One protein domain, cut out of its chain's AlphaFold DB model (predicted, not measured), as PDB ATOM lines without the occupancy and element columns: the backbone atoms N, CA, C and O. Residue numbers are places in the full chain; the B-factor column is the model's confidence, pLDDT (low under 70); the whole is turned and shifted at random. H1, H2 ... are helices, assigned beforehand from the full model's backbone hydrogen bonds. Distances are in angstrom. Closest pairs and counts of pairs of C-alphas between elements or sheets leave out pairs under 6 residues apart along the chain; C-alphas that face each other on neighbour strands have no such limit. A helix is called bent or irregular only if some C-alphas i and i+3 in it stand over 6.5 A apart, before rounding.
ATOM      1  N   GLN A  12       4.797  36.220 -33.495       83.12
ATOM      2  CA  GLN A  12       4.006  35.191 -34.182       83.12
ATOM      3  C   GLN A  12       2.995  35.737 -35.205       83.12
ATOM      4  O   GLN A  12       2.569  34.999 -36.081       83.12
ATOM      5  N   TYR A  13       2.624  37.016 -35.101       79.25
ATOM      6  CA  TYR A  13       1.694  37.678 -36.023       79.25
ATOM      7  C   TYR A  13       2.381  38.696 -36.930       79.25
ATOM      8  O   TYR A  13       1.729  39.267 -37.797       79.25
ATOM      9  N   ALA A  14       3.679  38.943 -36.733       78.44
ATOM     10  CA  ALA A  14       4.391  39.988 -37.452       78.44
ATOM     11  C   ALA A  14       4.414  39.718 -38.959       78.44
ATOM     12  O   ALA A  14       4.103  40.616 -39.720       78.44
ATOM     13  N   ALA A  15       4.696  38.483 -39.386       78.25
ATOM     14  CA  ALA A  15       4.789  38.149 -40.807       78.25
ATOM     15  C   ALA A  15       3.462  38.373 -41.558       78.25
ATOM     16  O   ALA A  15       3.441  39.107 -42.537       78.25
ATOM     17  N   ALA A  16       2.356  37.808 -41.057       81.56
ATOM     18  CA  ALA A  16       1.039  37.952 -41.682       81.56
ATOM     19  C   ALA A  16       0.560  39.412 -41.692       81.56
ATOM     20  O   ALA A  16       0.035  39.890 -42.690       81.56
ATOM     21  N   LEU A  17       0.790  40.145 -40.596       81.81
ATOM     22  CA  LEU A  17       0.399  41.548 -40.514       81.81
ATOM     23  C   LEU A  17       1.248  42.437 -41.434       81.81
ATOM     24  O   LEU A  17       0.702  43.336 -42.058       81.81
ATOM     25  N   ILE A  18       2.559  42.199 -41.531       77.88
ATOM     26  CA  ILE A  18       3.443  42.934 -42.449       77.88
ATOM     27  C   ILE A  18       3.007  42.696 -43.897       77.88
ATOM     28  O   ILE A  18       2.901  43.650 -44.655       77.88
ATOM     29  N   GLU A  19       2.701  41.451 -44.269       78.38
ATOM     30  CA  GLU A  19       2.236  41.119 -45.617       78.38
ATOM     31  C   GLU A  19       0.938  41.858 -45.975       78.38
ATOM     32  O   GLU A  19       0.823  42.433 -47.058       78.38
ATOM     33  N   ASP A  20      -0.024  41.893 -45.054       82.38
ATOM     34  CA  ASP A  20      -1.280  42.612 -45.264       82.38
ATOM     35  C   ASP A  20      -1.082  44.133 -45.302       82.38
ATOM     36  O   ASP A  20      -1.717  44.802 -46.116       82.38
ATOM     37  N   LEU A  21      -0.172  44.682 -44.490       81.31
ATOM     38  CA  LEU A  21       0.177  46.106 -44.512       81.31
ATOM     39  C   LEU A  21       0.869  46.520 -45.821       81.31
ATOM     40  O   LEU A  21       0.605  47.616 -46.314       81.31
ATOM     41  N   ILE A  22       1.702  45.650 -46.403       77.81
ATOM     42  CA  ILE A  22       2.314  45.868 -47.723       77.81
ATOM     43  C   ILE A  22       1.230  45.870 -48.812       77.81
ATOM     44  O   ILE A  22       1.232  46.739 -49.680       77.81
ATOM     45  N   LYS A  23       0.260  44.941 -48.761       83.88
ATOM     46  CA  LYS A  23      -0.835  44.862 -49.754       83.88
ATOM     47  C   LYS A  23      -1.697  46.123 -49.809       83.88
ATOM     48  O   LYS A  23      -2.222  46.442 -50.871       83.88
ATOM     49  N   VAL A  24      -1.886  46.796 -48.675       85.81
ATOM     50  CA  VAL A  24      -2.692  48.026 -48.583       85.81
ATOM     51  C   VAL A  24      -1.859  49.303 -48.724       85.81
ATOM     52  O   VAL A  24      -2.381  50.380 -48.446       85.81
ATOM     53  N   ASP A  25      -0.593  49.184 -49.141       74.56
ATOM     54  CA  ASP A  25       0.341  50.301 -49.341       74.56
ATOM     55  C   ASP A  25       0.541  51.162 -48.075       74.56
ATOM     56  O   ASP A  25       0.758  52.370 -48.127       74.56
ATOM     57  N   ALA A  26       0.415  50.540 -46.896       74.31
ATOM     58  CA  ALA A  26       0.551  51.222 -45.608       74.31
ATOM     59  C   ALA A  26       1.980  51.169 -45.048       74.31
ATOM     60  O   ALA A  26       2.295  51.914 -44.117       74.31
ATOM     61  N   VAL A  27       2.829  50.275 -45.569       70.25
ATOM     62  CA  VAL A  27       4.244  50.148 -45.192       70.25
ATOM     63  C   VAL A  27       5.085  49.779 -46.411       70.25
ATOM     64  O   VAL A  27       4.694  48.932 -47.212       70.25
ATOM     65  N   GLU A  28       6.270  50.370 -46.511       63.84
ATOM     66  CA  GLU A  28       7.273  50.005 -47.509       63.84
ATOM     67  C   GLU A  28       8.277  49.022 -46.898       63.84
ATOM     68  O   GLU A  28       8.698  49.164 -45.744       63.84
ATOM     69  N   SER A  29       8.671  48.011 -47.673       59.97
ATOM     70  CA  SER A  29       9.798  47.158 -47.307       59.97
ATOM     71  C   SER A  29      11.083  47.960 -47.480       59.97
ATOM     72  O   SER A  29      11.575  48.112 -48.594       59.97
ATOM     73  N   VAL A  30      11.629  48.465 -46.379       63.22
ATOM     74  CA  VAL A  30      12.993  48.990 -46.357       63.22
ATOM     75  C   VAL A  30      13.920  47.778 -46.384       63.22
ATOM     76  O   VAL A  30      14.072  47.092 -45.372       63.22
ATOM     77  N   GLU A  31      14.483  47.458 -47.551       57.12
ATOM     78  CA  GLU A  31      15.653  46.580 -47.594       57.12
ATOM     79  C   GLU A  31      16.725  47.226 -46.709       57.12
ATOM     80  O   GLU A  31      16.952  48.432 -46.802       57.12
ATOM     81  N   GLU A  32      17.329  46.460 -45.793       54.97
ATOM     82  CA  GLU A  32      18.509  46.946 -45.078       54.97
ATOM     83  C   GLU A  32      19.490  47.416 -46.145       54.97
ATOM     84  O   GLU A  32      19.892  46.593 -46.968       54.97
ATOM     85  N   ASP A  33      19.801  48.721 -46.157       52.28
ATOM     86  CA  ASP A  33      20.724  49.328 -47.109       52.28
ATOM     87  C   ASP A  33      21.918  48.392 -47.240       52.28
ATOM     88  O   ASP A  33      22.717  48.247 -46.306       52.28
ATOM     89  N   ALA A  34      22.006  47.691 -48.372       54.91
ATOM     90  CA  ALA A  34      23.162  46.880 -48.659       54.91
ATOM     91  C   ALA A  34      24.325  47.862 -48.593       54.91
ATOM     92  O   ALA A  34      24.396  48.787 -49.402       54.91
ATOM     93  N   ILE A  35      25.176  47.737 -47.570       61.03
ATOM     94  CA  ILE A  35      26.344  48.598 -47.426       61.03
ATOM     95  C   ILE A  35      27.246  48.237 -48.601       61.03
ATOM     96  O   ILE A  35      28.081  47.332 -48.527       61.03
ATOM     97  N   GLU A  36      27.031  48.909 -49.725       66.25
ATOM     98  CA  GLU A  36      27.872  48.764 -50.886       66.25
ATOM     99  C   GLU A  36      29.227  49.339 -50.500       66.25
ATOM    100  O   GLU A  36      29.385  50.537 -50.254       66.25
ATOM    101  N   LEU A  37      30.222  48.456 -50.403       69.00
ATOM    102  CA  LEU A  37      31.591  48.880 -50.170       69.00
ATOM    103  C   LEU A  37      31.969  49.892 -51.254       69.00
ATOM    104  O   LEU A  37      31.860  49.611 -52.455       69.00
ATOM    105  N   THR A  38      32.453  51.055 -50.827       82.00
ATOM    106  CA  THR A  38      33.021  52.049 -51.739       82.00
ATOM    107  C   THR A  38      34.154  51.415 -52.559       82.00
ATOM    108  O   THR A  38      34.793  50.463 -52.096       82.00
ATOM    109  N   PRO A  39      34.484  51.938 -53.755       83.75
ATOM    110  CA  PRO A  39      35.580  51.398 -54.564       83.75
ATOM    111  C   PRO A  39      36.913  51.304 -53.805       83.75
ATOM    112  O   PRO A  39      37.667  50.352 -53.984       83.75
ATOM    113  N   ALA A  40      37.174  52.253 -52.898       80.00
ATOM    114  CA  ALA A  40      38.357  52.247 -52.042       80.00
ATOM    115  C   ALA A  40      38.340  51.103 -51.012       80.00
ATOM    116  O   ALA A  40      39.365  50.462 -50.788       80.00
ATOM    117  N   GLN A  41      37.181  50.818 -50.409       80.06
ATOM    118  CA  GLN A  41      37.025  49.697 -49.479       80.06
ATOM    119  C   GLN A  41      37.148  48.347 -50.192       80.06
ATOM    120  O   GLN A  41      37.773  47.440 -49.649       80.06
ATOM    121  N   LYS A  42      36.619  48.232 -51.419       84.88
ATOM    122  CA  LYS A  42      36.793  47.038 -52.262       84.88
ATOM    123  C   LYS A  42      38.269  46.797 -52.583       84.88
ATOM    124  O   LYS A  42      38.782  45.730 -52.279       84.88
ATOM    125  N   ALA A  43      38.984  47.818 -53.059       85.94
ATOM    126  CA  ALA A  43      40.410  47.698 -53.376       85.94
ATOM    127  C   ALA A  43      41.283  47.357 -52.152       85.94
ATOM    128  O   ALA A  43      42.253  46.608 -52.264       85.94
ATOM    129  N   ALA A  44      40.950  47.897 -50.974       83.69
ATOM    130  CA  ALA A  44      41.635  47.548 -49.731       83.69
ATOM    131  C   ALA A  44      41.386  46.083 -49.337       83.69
ATOM    132  O   ALA A  44      42.327  45.391 -48.947       83.69
ATOM    133  N   LEU A  45      40.145  45.608 -49.480       85.56
ATOM    134  CA  LEU A  45      39.781  44.219 -49.221       85.56
ATOM    135  C   LEU A  45      40.486  43.259 -50.185       85.56
ATOM    136  O   LEU A  45      41.069  42.278 -49.735       85.56
ATOM    137  N   ASP A  46      40.495  43.563 -51.484       88.00
ATOM    138  CA  ASP A  46      41.163  42.741 -52.498       88.00
ATOM    139  C   ASP A  46      42.665  42.613 -52.208       88.00
ATOM    140  O   ASP A  46      43.227  41.518 -52.255       88.00
ATOM    141  N   LYS A  47      43.311  43.712 -51.798       86.69
ATOM    142  CA  LYS A  47      44.726  43.711 -51.407       86.69
ATOM    143  C   LYS A  47      45.004  42.835 -50.180       86.69
ATOM    144  O   LYS A  47      46.015  42.134 -50.153       86.69
ATOM    145  N   GLU A  48      44.142  42.885 -49.165       83.12
ATOM    146  CA  GLU A  48      44.248  42.031 -47.970       83.12
ATOM    147  C   GLU A  48      44.028  40.553 -48.326       83.12
ATOM    148  O   GLU A  48      44.785  39.689 -47.879       83.12
ATOM    149  N   LEU A  49      43.048  40.250 -49.182       85.12
ATOM    150  CA  LEU A  49      42.793  38.890 -49.664       85.12
ATOM    151  C   LEU A  49      43.986  38.330 -50.446       85.12
ATOM    152  O   LEU A  49      44.381  37.185 -50.214       85.12
ATOM    153  N   ASP A  50      44.603  39.131 -51.311       86.88
ATOM    154  CA  ASP A  50      45.818  38.739 -52.029       86.88
ATOM    155  C   ASP A  50      47.009  38.544 -51.080       86.88
ATOM    156  O   ASP A  50      47.794  37.604 -51.250       86.88
ATOM    157  N   ALA A  51      47.147  39.379 -50.048       83.06
ATOM    158  CA  ALA A  51      48.190  39.217 -49.035       83.06
ATOM    159  C   ALA A  51      48.015  37.909 -48.243       83.06
ATOM    160  O   ALA A  51      48.981  37.166 -48.058       83.06
ATOM    161  N   ILE A  52      46.783  37.582 -47.849       84.31
ATOM    162  CA  ILE A  52      46.430  36.330 -47.165       84.31
ATOM    163  C   ILE A  52      46.654  35.120 -48.076       84.31
ATOM    164  O   ILE A  52      47.199  34.106 -47.638       84.31
ATOM    165  N   LYS A  53      46.266  35.215 -49.351       81.75
ATOM    166  CA  LYS A  53      46.460  34.142 -50.335       81.75
ATOM    167  C   LYS A  53      47.939  33.799 -50.508       81.75
ATOM    168  O   LYS A  53      48.284  32.623 -50.611       81.75
ATOM    169  N   ASN A  54      48.801  34.813 -50.518       83.75
ATOM    170  CA  ASN A  54      50.247  34.641 -50.630       83.75
ATOM    171  C   ASN A  54      50.918  34.274 -49.294       83.75
ATOM    172  O   ASN A  54      52.015  33.716 -49.299       83.75
ATOM    173  N   ASN A  55      50.275  34.551 -48.155       81.00
ATOM    174  CA  ASN A  55      50.765  34.176 -46.831       81.00
ATOM    175  C   ASN A  55      49.614  33.808 -45.868       81.00
ATOM    176  O   ASN A  55      49.135  34.655 -45.106       81.00
ATOM    177  N   PRO A  56      49.211  32.524 -45.824       77.12
ATOM    178  CA  PRO A  56      48.116  32.057 -44.970       77.12
ATOM    179  C   PRO A  56      48.368  32.228 -43.466       77.12
ATOM    180  O   PRO A  56      47.424  32.178 -42.680       77.12
ATOM    181  N   GLY A  57      49.621  32.454 -43.046       77.88
ATOM    182  CA  GLY A  57      49.979  32.720 -41.648       77.88
ATOM    183  C   GLY A  57      49.478  34.069 -41.122       77.88
ATOM    184  O   GLY A  57      49.565  34.323 -39.923       77.88
ATOM    185  N   TYR A  58      48.944  34.923 -41.998       72.94
ATOM    186  CA  TYR A  58      48.321  36.193 -41.627       72.94
ATOM    187  C   TYR A  58      46.910  36.020 -41.035       72.94
ATOM    188  O   TYR A  58      46.376  36.932 -40.404       72.94
ATOM    189  N   LEU A  59      46.300  34.841 -41.213       77.38
ATOM    190  CA  LEU A  59      44.983  34.529 -40.671       77.38
ATOM    191  C   LEU A  59      45.075  34.214 -39.176       77.38
ATOM    192  O   LEU A  59      45.662  33.218 -38.760       77.38
ATOM    193  N   LEU A  60      44.436  35.051 -38.364       76.00
ATOM    194  CA  LEU A  60      44.218  34.783 -36.946       76.00
ATOM    195  C   LEU A  60      42.880  34.065 -36.757       76.00
ATOM    196  O   LEU A  60      41.935  34.265 -37.524       76.00
ATOM    197  N   LYS A  61      42.777  33.232 -35.718       79.38
ATOM    198  CA  LYS A  61      41.505  32.581 -35.395       79.38
ATOM    199  C   LYS A  61      40.487  33.641 -34.995       79.38
ATOM    200  O   LYS A  61      40.797  34.591 -34.280       79.38
ATOM    201  N   TRP A  62      39.248  33.443 -35.427       72.12
ATOM    202  CA  TRP A  62      38.156  34.375 -35.160       72.12
ATOM    203  C   TRP A  62      37.968  34.667 -33.663       72.12
ATOM    204  O   TRP A  62      37.752  35.816 -33.277       72.12
ATOM    205  N   ASP A  63      38.140  33.655 -32.809       75.31
ATOM    206  CA  ASP A  63      38.046  33.810 -31.356       75.31
ATOM    207  C   ASP A  63      39.122  34.747 -30.781       75.31
ATOM    208  O   ASP A  63      38.834  35.506 -29.853       75.31
ATOM    209  N   ASP A  64      40.321  34.791 -31.368       73.12
ATOM    210  CA  ASP A  64      41.407  35.688 -30.940       73.12
ATOM    211  C   ASP A  64      41.123  37.147 -31.343       73.12
ATOM    212  O   ASP A  64      41.453  38.095 -30.624       73.12
ATOM    213  N   ILE A  65      40.465  37.337 -32.489       71.31
ATOM    214  CA  ILE A  65      40.098  38.650 -33.034       71.31
ATOM    215  C   ILE A  65      38.902  39.248 -32.283       71.31
ATOM    216  O   ILE A  65      38.892  40.441 -31.967       71.31
ATOM    217  N   LYS A  66      37.904  38.425 -31.945       68.25
ATOM    218  CA  LYS A  66      36.658  38.856 -31.290       68.25
ATOM    219  C   LYS A  66      36.896  39.599 -29.971       68.25
ATOM    220  O   LYS A  66      36.113  40.475 -29.610       68.25
ATOM    221  N   HIS A  67      37.984  39.287 -29.266       64.50
ATOM    222  CA  HIS A  67      38.368  39.958 -28.022       64.50
ATOM    223  C   HIS A  67      39.060  41.311 -28.239       64.50
ATOM    224  O   HIS A  67      38.962  42.166 -27.364       64.50
ATOM    225  N   ARG A  68      39.707  41.542 -29.392       64.69
ATOM    226  CA  ARG A  68      40.339  42.836 -29.725       64.69
ATOM    227  C   ARG A  68      39.340  43.895 -30.175       64.69
ATOM    228  O   ARG A  68      39.565  45.073 -29.931       64.69
ATOM    229  N   TYR A  69      38.258  43.483 -30.833       61.81
ATOM    230  CA  TYR A  69      37.242  44.396 -31.369       61.81
ATOM    231  C   TYR A  69      36.019  44.570 -30.462       61.81
ATOM    232  O   TYR A  69      35.094  45.302 -30.821       61.81
ATOM    233  N   LYS A  70      36.015  43.971 -29.262       49.75
ATOM    234  CA  LYS A  70      35.148  44.450 -28.181       49.75
ATOM    235  C   LYS A  70      35.608  45.863 -27.809       49.75
ATOM    236  O   LYS A  70      36.554  46.027 -27.045       49.75
TER     237      LYS A  70
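Overview. This is residues 12 to 70 of the 72 residues of an uncharacterized protein of Niastella sp. SCN 39-18 (UniProt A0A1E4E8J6). An open, drawn-out shape with no core: helix H1 at one end and helix H2 toward the other are kept far apart by the long, stretched link of residues 24 to 38. Beyond H2 the backbone folds back through a shorter link to the small helix H3, which touches neither of the other two. The printed part has 59 residues with three named helices, in the order H1, H2, H3, and no named strand; the class is all helix. It is extended, with a radius of gyration of the C-alphas of 20.6 A, and elongated, spanning 55 by 29 by 19 A.

Arrangement. From the first printed residue, H1 holds residues 12 to 23, and residues 12 to 17 and 20 to 25 stand free. A long link of 15 residues then leads to H2, residues 39 to 54; along it the x coordinate of the C-alphas goes from -2.692 at Val 24 to 33.021 at Thr 38. Within this link, residues 30 to 36 stand free. H1 and H2 are apart. A short link of 7 residues joins H2 to H3, residues 62 to 66, and these two helices are apart as well. H1 and H3 are also apart. Residues 59 to 70, of which 62 to 66 belong to H3, stand free. In H2 and H3 every pair of O i and N i+4 is within hydrogen-bond range; in H1, 7 of 8 are.

Along the chain. H1 begins at C-alpha 12, at (4.006, 35.191, -34.182), and ends at C-alpha 23, at (-0.835, 44.862, -49.754), 19.0 A from first to last C-alpha. It is irregular, with C-alphas 12 and 15 standing 7.3 A apart. H2, the longest helix with 16 residues, measures 22.6 A from C-alpha 39 at (35.580, 51.398, -54.564) to C-alpha 54. H3 has five residues, from Trp 62 to Lys 66, and ends at C-alpha 66, at (36.658, 38.856, -31.290).

Size, cuts and confidence. The two C-alphas farthest apart are those of Val 24 and Gly 57, at 55.3 A, and the C-alphas of the first and last printed residues, Gln 12 and Lys 70, are 33.0 A apart. The printed part has no cut; it runs from residue 12 to residue 70 of a full chain of 72 residues. The link from H1 to H2 is long and the link from H2 to H3 is short. The mean pLDDT of the printed part is 75.3, and 15 residues are under 70, namely residues 28 to 37, inside the long link, and residues 66 to 70.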